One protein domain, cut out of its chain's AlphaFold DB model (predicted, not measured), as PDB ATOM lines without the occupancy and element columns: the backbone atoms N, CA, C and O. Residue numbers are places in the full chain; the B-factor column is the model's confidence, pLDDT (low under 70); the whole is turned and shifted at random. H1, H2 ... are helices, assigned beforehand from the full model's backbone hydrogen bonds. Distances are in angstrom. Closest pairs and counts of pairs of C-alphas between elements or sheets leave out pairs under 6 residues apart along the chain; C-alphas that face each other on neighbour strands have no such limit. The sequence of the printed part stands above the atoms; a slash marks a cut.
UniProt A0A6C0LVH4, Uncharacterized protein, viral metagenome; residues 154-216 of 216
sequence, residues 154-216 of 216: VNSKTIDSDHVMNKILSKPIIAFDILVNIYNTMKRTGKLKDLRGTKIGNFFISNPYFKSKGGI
ATOM      1  N   VAL A 154     292.447 299.146 382.203       95.06
ATOM      2  CA  VAL A 154     293.018 299.515 383.502       95.06
ATOM      3  C   VAL A 154     293.045 301.028 383.669       95.06
ATOM      4  O   VAL A 154     293.080 301.781 382.694       95.06
ATOM      5  N   ASN A 155     293.054 301.478 384.920       93.50
ATOM      6  CA  ASN A 155     293.228 302.883 385.263       93.50
ATOM      7  C   ASN A 155     294.696 303.157 385.605       93.50
ATOM      8  O   ASN A 155     295.197 302.658 386.612       93.50
ATOM      9  N   SER A 156     295.372 303.983 384.803       92.19
ATOM     10  CA  SER A 156     296.794 304.303 384.981       92.19
ATOM     11  C   SER A 156     297.136 304.897 386.349       92.19
ATOM     12  O   SER A 156     298.249 304.710 386.827       92.19
ATOM     13  N   LYS A 157     296.188 305.568 387.013       92.81
ATOM     14  CA  LYS A 157     296.430 306.229 388.304       92.81
ATOM     15  C   LYS A 157     296.523 305.261 389.481       92.81
ATOM     16  O   LYS A 157     297.186 305.571 390.461       92.81
ATOM     17  N   THR A 158     295.834 304.124 389.413       93.75
ATOM     18  CA  THR A 158     295.696 303.190 390.546       93.75
ATOM     19  C   THR A 158     296.365 301.844 390.294       93.75
ATOM     20  O   THR A 158     296.470 301.029 391.210       93.75
ATOM     21  N   ILE A 159     296.804 301.584 389.060       94.56
ATOM     22  CA  ILE A 159     297.257 300.254 388.645       94.56
ATOM     23  C   ILE A 159     298.571 299.817 389.307       94.56
ATOM     24  O   ILE A 159     298.761 298.632 389.554       94.56
ATOM     25  N   ASP A 160     299.456 300.749 389.668       94.19
ATOM     26  CA  ASP A 160     300.756 300.409 390.266       94.19
ATOM     27  C   ASP A 160     300.662 299.956 391.729       94.19
ATOM     28  O   ASP A 160     301.503 299.178 392.200       94.19
ATOM     29  N   SER A 161     299.626 300.420 392.433       94.12
ATOM     30  CA  SER A 161     299.250 299.966 393.778       94.12
ATOM     31  C   SER A 161     298.383 298.706 393.763       94.12
ATOM     32  O   SER A 161     298.078 298.161 394.819       94.12
ATOM     33  N   ASP A 162     297.970 298.224 392.589       94.69
ATOM     34  CA  ASP A 162     297.086 297.071 392.496       94.69
ATOM     35  C   ASP A 162     297.836 295.759 392.789       94.69
ATOM     36  O   ASP A 162     298.742 295.359 392.055       94.69
ATOM     37  N   HIS A 163     297.450 295.067 393.864       94.88
ATOM     38  CA  HIS A 163     298.059 293.793 394.266       94.88
ATOM     39  C   HIS A 163     297.946 292.706 393.189       94.88
ATOM     40  O   HIS A 163     298.906 291.971 392.955       94.88
ATOM     41  N   VAL A 164     296.807 292.631 392.496       95.19
ATOM     42  CA  VAL A 164     296.546 291.637 391.451       95.19
ATOM     43  C   VAL A 164     297.433 291.917 390.243       95.19
ATOM     44  O   VAL A 164     298.085 291.001 389.743       95.19
ATOM     45  N   MET A 165     297.519 293.177 389.795       96.50
ATOM     46  CA  MET A 165     298.412 293.537 388.686       96.50
ATOM     47  C   MET A 165     299.871 293.266 389.042       96.50
ATOM     48  O   MET A 165     300.589 292.671 388.247       96.50
ATOM     49  N   ASN A 166     300.313 293.654 390.240       96.00
ATOM     50  CA  ASN A 166     301.686 293.415 390.682       96.00
ATOM     51  C   ASN A 166     302.035 291.915 390.673       96.00
ATOM     52  O   ASN A 166     303.106 291.541 390.193       96.00
ATOM     53  N   LYS A 167     301.115 291.050 391.123       94.81
ATOM     54  CA  LYS A 167     301.291 289.591 391.056       94.81
ATOM     55  C   LYS A 167     301.387 289.095 389.611       94.81
ATOM     56  O   LYS A 167     302.334 288.382 389.286       94.81
ATOM     57  N   ILE A 168     300.493 289.532 388.724       94.38
ATOM     58  CA  ILE A 168     300.537 289.155 387.300       94.38
ATOM     59  C   ILE A 168     301.829 289.629 386.632       94.38
ATOM     60  O   ILE A 168     302.440 288.870 385.896       94.38
ATOM     61  N   LEU A 169     302.292 290.851 386.898       95.00
ATOM     62  CA  LEU A 169     303.537 291.362 386.318       95.00
ATOM     63  C   LEU A 169     304.776 290.614 386.829       95.00
ATOM     64  O   LEU A 169     305.747 290.488 386.086       95.00
ATOM     65  N   SER A 170     304.739 290.090 388.061       94.38
ATOM     66  CA  SER A 170     305.819 289.259 388.611       94.38
ATOM     67  C   SER A 170     305.908 287.879 387.948       94.38
ATOM     68  O   SER A 170     307.006 287.365 387.742       94.38
ATOM     69  N   LYS A 171     304.764 287.303 387.550       92.31
ATOM     70  CA  LYS A 171     304.680 286.032 386.819       92.31
ATOM     71  C   LYS A 171     303.654 286.141 385.674       92.31
ATOM     72  O   LYS A 171     302.535 285.640 385.797       92.31
ATOM     73  N   PRO A 172     304.030 286.753 384.529       90.50
ATOM     74  CA  PRO A 172     303.095 287.089 383.447       90.50
ATOM     75  C   PRO A 172     302.340 285.906 382.848       90.50
ATOM     76  O   PRO A 172     301.245 286.096 382.328       90.50
ATOM     77  N   ILE A 173     302.892 284.691 382.940       88.38
ATOM     78  CA  ILE A 173     302.255 283.466 382.439       88.38
ATOM     79  C   ILE A 173     300.900 283.172 383.107       88.38
ATOM     80  O   ILE A 173     300.061 282.540 382.481       88.38
ATOM     81  N   ILE A 174     300.643 283.693 384.318       88.44
ATOM     82  CA  ILE A 174     299.359 283.519 385.027       88.44
ATOM     83  C   ILE A 174     298.181 284.094 384.223       88.44
ATOM     84  O   ILE A 174     297.085 283.544 384.247       88.44
ATOM     85  N   ALA A 175     298.386 285.226 383.545       89.00
ATOM     86  CA  ALA A 175     297.311 285.986 382.905       89.00
ATOM     87  C   ALA A 175     297.804 286.748 381.663       89.00
ATOM     88  O   ALA A 175     297.468 287.917 381.444       89.00
ATOM     89  N   PHE A 176     298.660 286.108 380.863       90.38
ATOM     90  CA  PHE A 176     299.277 286.756 379.704       90.38
ATOM     91  C   PHE A 176     298.235 287.178 378.661       90.38
ATOM     92  O   PHE A 176     298.332 288.254 378.076       90.38
ATOM     93  N   ASP A 177     297.198 286.368 378.477       88.00
ATOM     94  CA  ASP A 177     296.026 286.656 377.648       88.00
ATOM     95  C   ASP A 177     295.311 287.952 378.070       88.00
ATOM     96  O   ASP A 177     294.988 288.793 377.222       88.00
ATOM     97  N   ILE A 178     295.143 288.168 379.378       91.19
ATOM     98  CA  ILE A 178     294.557 289.393 379.934       91.19
ATOM     99  C   ILE A 178     295.467 290.592 379.645       91.19
ATOM    100  O   ILE A 178     294.982 291.619 379.173       91.19
ATOM    101  N   LEU A 179     296.786 290.464 379.844       93.62
ATOM    102  CA  LEU A 179     297.752 291.529 379.531       93.62
ATOM    103  C   LEU A 179     297.720 291.915 378.044       93.62
ATOM    104  O   LEU A 179     297.719 293.101 377.707       93.62
ATOM    105  N   VAL A 180     297.650 290.924 377.151       92.50
ATOM    106  CA  VAL A 180     297.538 291.141 375.700       92.50
ATOM    107  C   VAL A 180     296.248 291.877 375.349       92.50
ATOM    108  O   VAL A 180     296.266 292.826 374.562       92.50
ATOM    109  N   ASN A 181     295.126 291.476 375.939       92.50
ATOM    110  CA  ASN A 181     293.838 292.112 375.692       92.50
ATOM    111  C   ASN A 181     293.779 293.542 376.265       92.50
ATOM    112  O   ASN A 181     293.309 294.437 375.560       92.50
ATOM    113  N   ILE A 182     294.348 293.795 377.454       94.94
ATOM    114  CA  ILE A 182     294.514 295.152 378.007       94.94
ATOM    115  C   ILE A 182     295.317 296.019 377.033       94.94
ATOM    116  O   ILE A 182     294.855 297.097 376.659       94.94
ATOM    117  N   TYR A 183     296.481 295.551 376.568       94.94
ATOM    118  CA  TYR A 183     297.309 296.290 375.610       94.94
ATOM    119  C   TYR A 183     296.534 296.631 374.332       94.94
ATOM    120  O   TYR A 183     296.483 297.791 373.922       94.94
ATOM    121  N   ASN A 184     295.873 295.641 373.723       93.38
ATOM    122  CA  ASN A 184     295.110 295.834 372.490       93.38
ATOM    123  C   ASN A 184     293.928 296.797 372.689       93.38
ATOM    124  O   ASN A 184     293.681 297.659 371.843       93.38
ATOM    125  N   THR A 185     293.215 296.690 373.811       93.44
ATOM    126  CA  THR A 185     292.090 297.573 374.141       93.44
ATOM    127  C   THR A 185     292.560 299.007 374.369       93.44
ATOM    128  O   THR A 185     291.990 299.938 373.794       93.44
ATOM    129  N   MET A 186     293.627 299.200 375.142       93.69
ATOM    130  CA  MET A 186     294.212 300.516 375.412       93.69
ATOM    131  C   MET A 186     294.793 301.150 374.142       93.69
ATOM    132  O   MET A 186     294.628 302.350 373.922       93.69
ATOM    133  N   LYS A 187     295.397 300.348 373.254       93.94
ATOM    134  CA  LYS A 187     295.881 300.799 371.941       93.94
ATOM    135  C   LYS A 187     294.730 301.241 371.037       93.94
ATOM    136  O   LYS A 187     294.769 302.346 370.505       93.94
ATOM    137  N   ARG A 188     293.677 300.425 370.913       92.75
ATOM    138  CA  ARG A 188     292.485 300.730 370.095       92.75
ATOM    139  C   ARG A 188     291.735 301.972 370.578       92.75
ATOM    140  O   ARG A 188     291.173 302.697 369.769       92.75
ATOM    141  N   THR A 189     291.714 302.209 371.887       92.62
ATOM    142  CA  THR A 189     291.022 303.358 372.497       92.62
ATOM    143  C   THR A 189     291.894 304.611 372.608       92.62
ATOM    144  O   THR A 189     291.427 305.621 373.126       92.62
ATOM    145  N   GLY A 190     293.151 304.568 372.145       91.88
ATOM    146  CA  GLY A 190     294.082 305.701 372.204       91.88
ATOM    147  C   GLY A 190     294.641 306.013 373.598       91.88
ATOM    148  O   GLY A 190     295.391 306.972 373.743       91.88
ATOM    149  N   LYS A 191     294.327 305.194 374.611       93.06
ATOM    150  CA  LYS A 191     294.723 305.380 376.020       93.06
ATOM    151  C   LYS A 191     296.050 304.723 376.387       93.06
ATOM    152  O   LYS A 191     296.498 304.814 377.522       93.06
ATOM    153  N   LEU A 192     296.707 304.046 375.444       92.50
ATOM    154  CA  LEU A 192     297.969 303.345 375.708       92.50
ATOM    155  C   LEU A 192     299.062 304.273 376.271       92.50
ATOM    156  O   LEU A 192     299.823 303.864 377.143       92.50
ATOM    157  N   LYS A 193     299.093 305.534 375.822       92.62
ATOM    158  CA  LYS A 193     300.039 306.553 376.304       92.62
ATOM    159  C   LYS A 193     299.866 306.864 377.791       92.62
ATOM    160  O   LYS A 193     300.853 307.189 378.445       92.62
ATOM    161  N   ASP A 194     298.659 306.697 378.331       94.25
ATOM    162  CA  ASP A 194     298.353 306.949 379.742       94.25
ATOM    163  C   ASP A 194     299.062 305.951 380.666       94.25
ATOM    164  O   ASP A 194     299.205 306.212 381.855       94.25
ATOM    165  N   LEU A 195     299.517 304.810 380.132       93.38
ATOM    166  CA  LEU A 195     300.276 303.811 380.882       93.38
ATOM    167  C   LEU A 195     301.772 304.126 380.958       93.38
ATOM    168  O   LEU A 195     302.494 303.434 381.678       93.38
ATOM    169  N   ARG A 196     302.273 305.140 380.246       92.75
ATOM    170  CA  ARG A 196     303.696 305.490 380.296       92.75
ATOM    171  C   ARG A 196     304.088 305.889 381.724       92.75
ATOM    172  O   ARG A 196     303.436 306.720 382.344       92.75
ATOM    173  N   GLY A 197     305.163 305.289 382.233       91.50
ATOM    174  CA  GLY A 197     305.640 305.499 383.604       91.50
ATOM    175  C   GLY A 197     305.022 304.561 384.646       91.50
ATOM    176  O   GLY A 197     305.566 304.466 385.739       91.50
ATOM    177  N   THR A 198     303.960 303.821 384.306       96.00
ATOM    178  CA  THR A 198     303.409 302.766 385.175       96.00
ATOM    179  C   THR A 198     304.217 301.471 385.062       96.00
ATOM    180  O   THR A 198     304.893 301.232 384.054       96.00
ATOM    181  N   LYS A 199     304.108 300.574 386.047       95.88
ATOM    182  CA  LYS A 199     304.738 299.242 386.024       95.88
ATOM    183  C   LYS A 199     304.277 298.411 384.827       95.88
ATOM    184  O   LYS A 199     305.109 297.817 384.142       95.88
ATOM    185  N   ILE A 200     302.972 298.400 384.540       95.50
ATOM    186  CA  ILE A 200     302.428 297.691 383.369       95.50
ATOM    187  C   ILE A 200     302.908 298.332 382.061       95.50
ATOM    188  O   ILE A 200     303.212 297.628 381.099       95.50
ATOM    189  N   GLY A 201     303.055 299.658 382.032       94.94
ATOM    190  CA  GLY A 201     303.609 300.345 380.875       94.94
ATOM    191  C   GLY A 201     305.066 299.977 380.616       94.94
ATOM    192  O   GLY A 201     305.433 299.635 379.493       94.94
ATOM    193  N   ASN A 202     305.884 299.952 381.670       94.44
ATOM    194  CA  ASN A 202     307.276 299.509 381.599       94.44
ATOM    195  C   ASN A 202     307.384 298.049 381.139       94.44
ATOM    196  O   ASN A 202     308.274 297.713 380.358       94.44
ATOM    197  N   PHE A 203     306.453 297.194 381.567       95.06
ATOM    198  CA  PHE A 203     306.350 295.823 381.078       95.06
ATOM    199  C   PHE A 203     306.046 295.763 379.572       95.06
ATOM    200  O   PHE A 203     306.719 295.031 378.850       95.06
ATOM    201  N   PHE A 204     305.105 296.561 379.057       95.12
ATOM    202  CA  PHE A 204     304.814 296.607 377.615       95.12
ATOM    203  C   PHE A 204     305.971 297.166 376.769       95.12
ATOM    204  O   PHE A 204     306.099 296.810 375.598       95.12
ATOM    205  N   ILE A 205     306.832 298.009 377.342       93.75
ATOM    206  CA  ILE A 205     308.033 298.525 376.666       93.75
ATOM    207  C   ILE A 205     309.152 297.471 376.635       93.75
ATOM    208  O   ILE A 205     309.830 297.316 375.616       93.75
ATOM    209  N   SER A 206     309.368 296.762 377.745       92.56
ATOM    210  CA  SER A 206     310.501 295.841 377.906       92.56
ATOM    211  C   SER A 206     310.238 294.443 377.348       92.56
ATOM    212  O   SER A 206     311.162 293.790 376.862       92.56
ATOM    213  N   ASN A 207     308.990 293.975 377.385       93.12
ATOM    214  CA  ASN A 207     308.651 292.617 376.993       93.12
ATOM    215  C   ASN A 207     308.710 292.436 375.453       93.12
ATOM    216  O   ASN A 207     308.050 293.188 374.722       93.12
ATOM    217  N   PRO A 208     309.430 291.416 374.936       92.69
ATOM    218  CA  PRO A 208     309.622 291.208 373.495       92.69
ATOM    219  C   PRO A 208     308.326 291.104 372.679       92.69
ATOM    220  O   PRO A 208     308.253 291.624 371.561       92.69
ATOM    221  N   TYR A 209     307.284 290.481 373.241       91.75
ATOM    222  CA  TYR A 209     305.998 290.320 372.564       91.75
ATOM    223  C   TYR A 209     305.355 291.678 372.259       91.75
ATOM    224  O   TYR A 209     304.904 291.922 371.143       91.75
ATOM    225  N   PHE A 210     305.347 292.590 373.228       93.31
ATOM    226  CA  PHE A 210     304.712 293.902 373.082       93.31
ATOM    227  C   PHE A 210     305.589 294.879 372.297       93.31
ATOM    228  O   PHE A 210     305.081 295.622 371.453       93.31
ATOM    229  N   LYS A 211     306.912 294.803 372.484       91.19
ATOM    230  CA  LYS A 211     307.890 295.593 371.729       91.19
ATOM    231  C   LYS A 211     307.784 295.350 370.221       91.19
ATOM    232  O   LYS A 211     307.739 296.308 369.455       91.19
ATOM    233  N   SER A 212     307.650 294.091 369.790       91.00
ATOM    234  CA  SER A 212     307.450 293.759 368.365       91.00
ATOM    235  C   SER A 212     306.130 294.291 367.786       91.00
ATOM    236  O   SER A 212     306.008 294.463 366.577       91.00
ATOM    237  N   LYS A 213     305.152 294.623 368.640       88.50
ATOM    238  CA  LYS A 213     303.838 295.178 368.268       88.50
ATOM    239  C   LYS A 213     303.745 296.700 368.409       88.50
ATOM    240  O   LYS A 213     302.634 297.252 368.422       88.50
ATOM    241  N   GLY A 214     304.890 297.373 368.505       81.19
ATOM    242  CA  GLY A 214     305.006 298.829 368.534       81.19
ATOM    243  C   GLY A 214     305.154 299.452 369.922       81.19
ATOM    244  O   GLY A 214     305.274 300.669 369.981       81.19
ATOM    245  N   GLY A 215     305.180 298.661 371.004       78.19
ATOM    246  CA  GLY A 215     305.379 299.172 372.366       78.19
ATOM    247  C   GLY A 215     304.395 300.285 372.770       78.19
ATOM    248  O   GLY A 215     303.274 300.343 372.262       78.19
ATOM    249  N   ILE A 216     304.821 301.149 373.701       79.44
ATOM    250  CA  ILE A 216     304.108 302.376 374.118       79.44
ATOM    251  C   ILE A 216     304.740 303.619 373.497       79.44
ATOM    252  O   ILE A 216     305.954 303.839 373.719       79.44
TER     253      ILE A 216
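Overview. This is residues 154 to 216 of the 216 residues of an uncharacterized protein of viral metagenome (UniProt A0A6C0LVH4). This is a small cluster of helices in which H2, the longest, covers one side and crosses H4, while H1 touches H4 and short H3 and H5 complete it. The 63 printed residues have five named helices, H1 to H5 in chain order, and no named strand: all helix. The whole is compact, radius of gyration of the C-alphas 10.5 A, spanning 26 by 24 by 17 A.

Arrangement. Start at H2, residues 176 to 188: it is close but not clearly touching to H4, residues 199 to 206, about perpendicular at 88 degrees, closest C-alphas Tyr 183 and Phe 204, 7.8 A. H1, residues 163 to 170, touches H4, the same way at a shallow tilt of 19 degrees, closest C-alphas Leu 169 and Ile 200, 7.1 A. H5, residues 208 to 211, and H4 only just touch, with 3 pairs of C-alphas within 8 A, only at the corner; the closest are Phe 204 and Phe 210, 5.3 A. H3, residues 192 to 195, is close but not clearly touching to H2, closest C-alphas Met 186 and Leu 192, 4.7 A. In H1, H2 and H4 each O i to N i+4 pair is within hydrogen-bond range; H3 and H5 are too short for one.

Along the chain. Find C-alpha 163 at (298.059, 293.793, 394.266), where H1 begins, 10.6 A long. H2 runs 18.3 A, H3 5.7 A and H4 10.5 A; H5, 5.0 A, ends at C-alpha 211, (307.890, 295.593, 371.729).

Size, cuts and confidence. The C-alphas farthest apart, His 163 and Ser 212, are 27.6 A apart. The printed part has no cut, its four links between helices are tight, and no printed residue is under 70 in pLDDT.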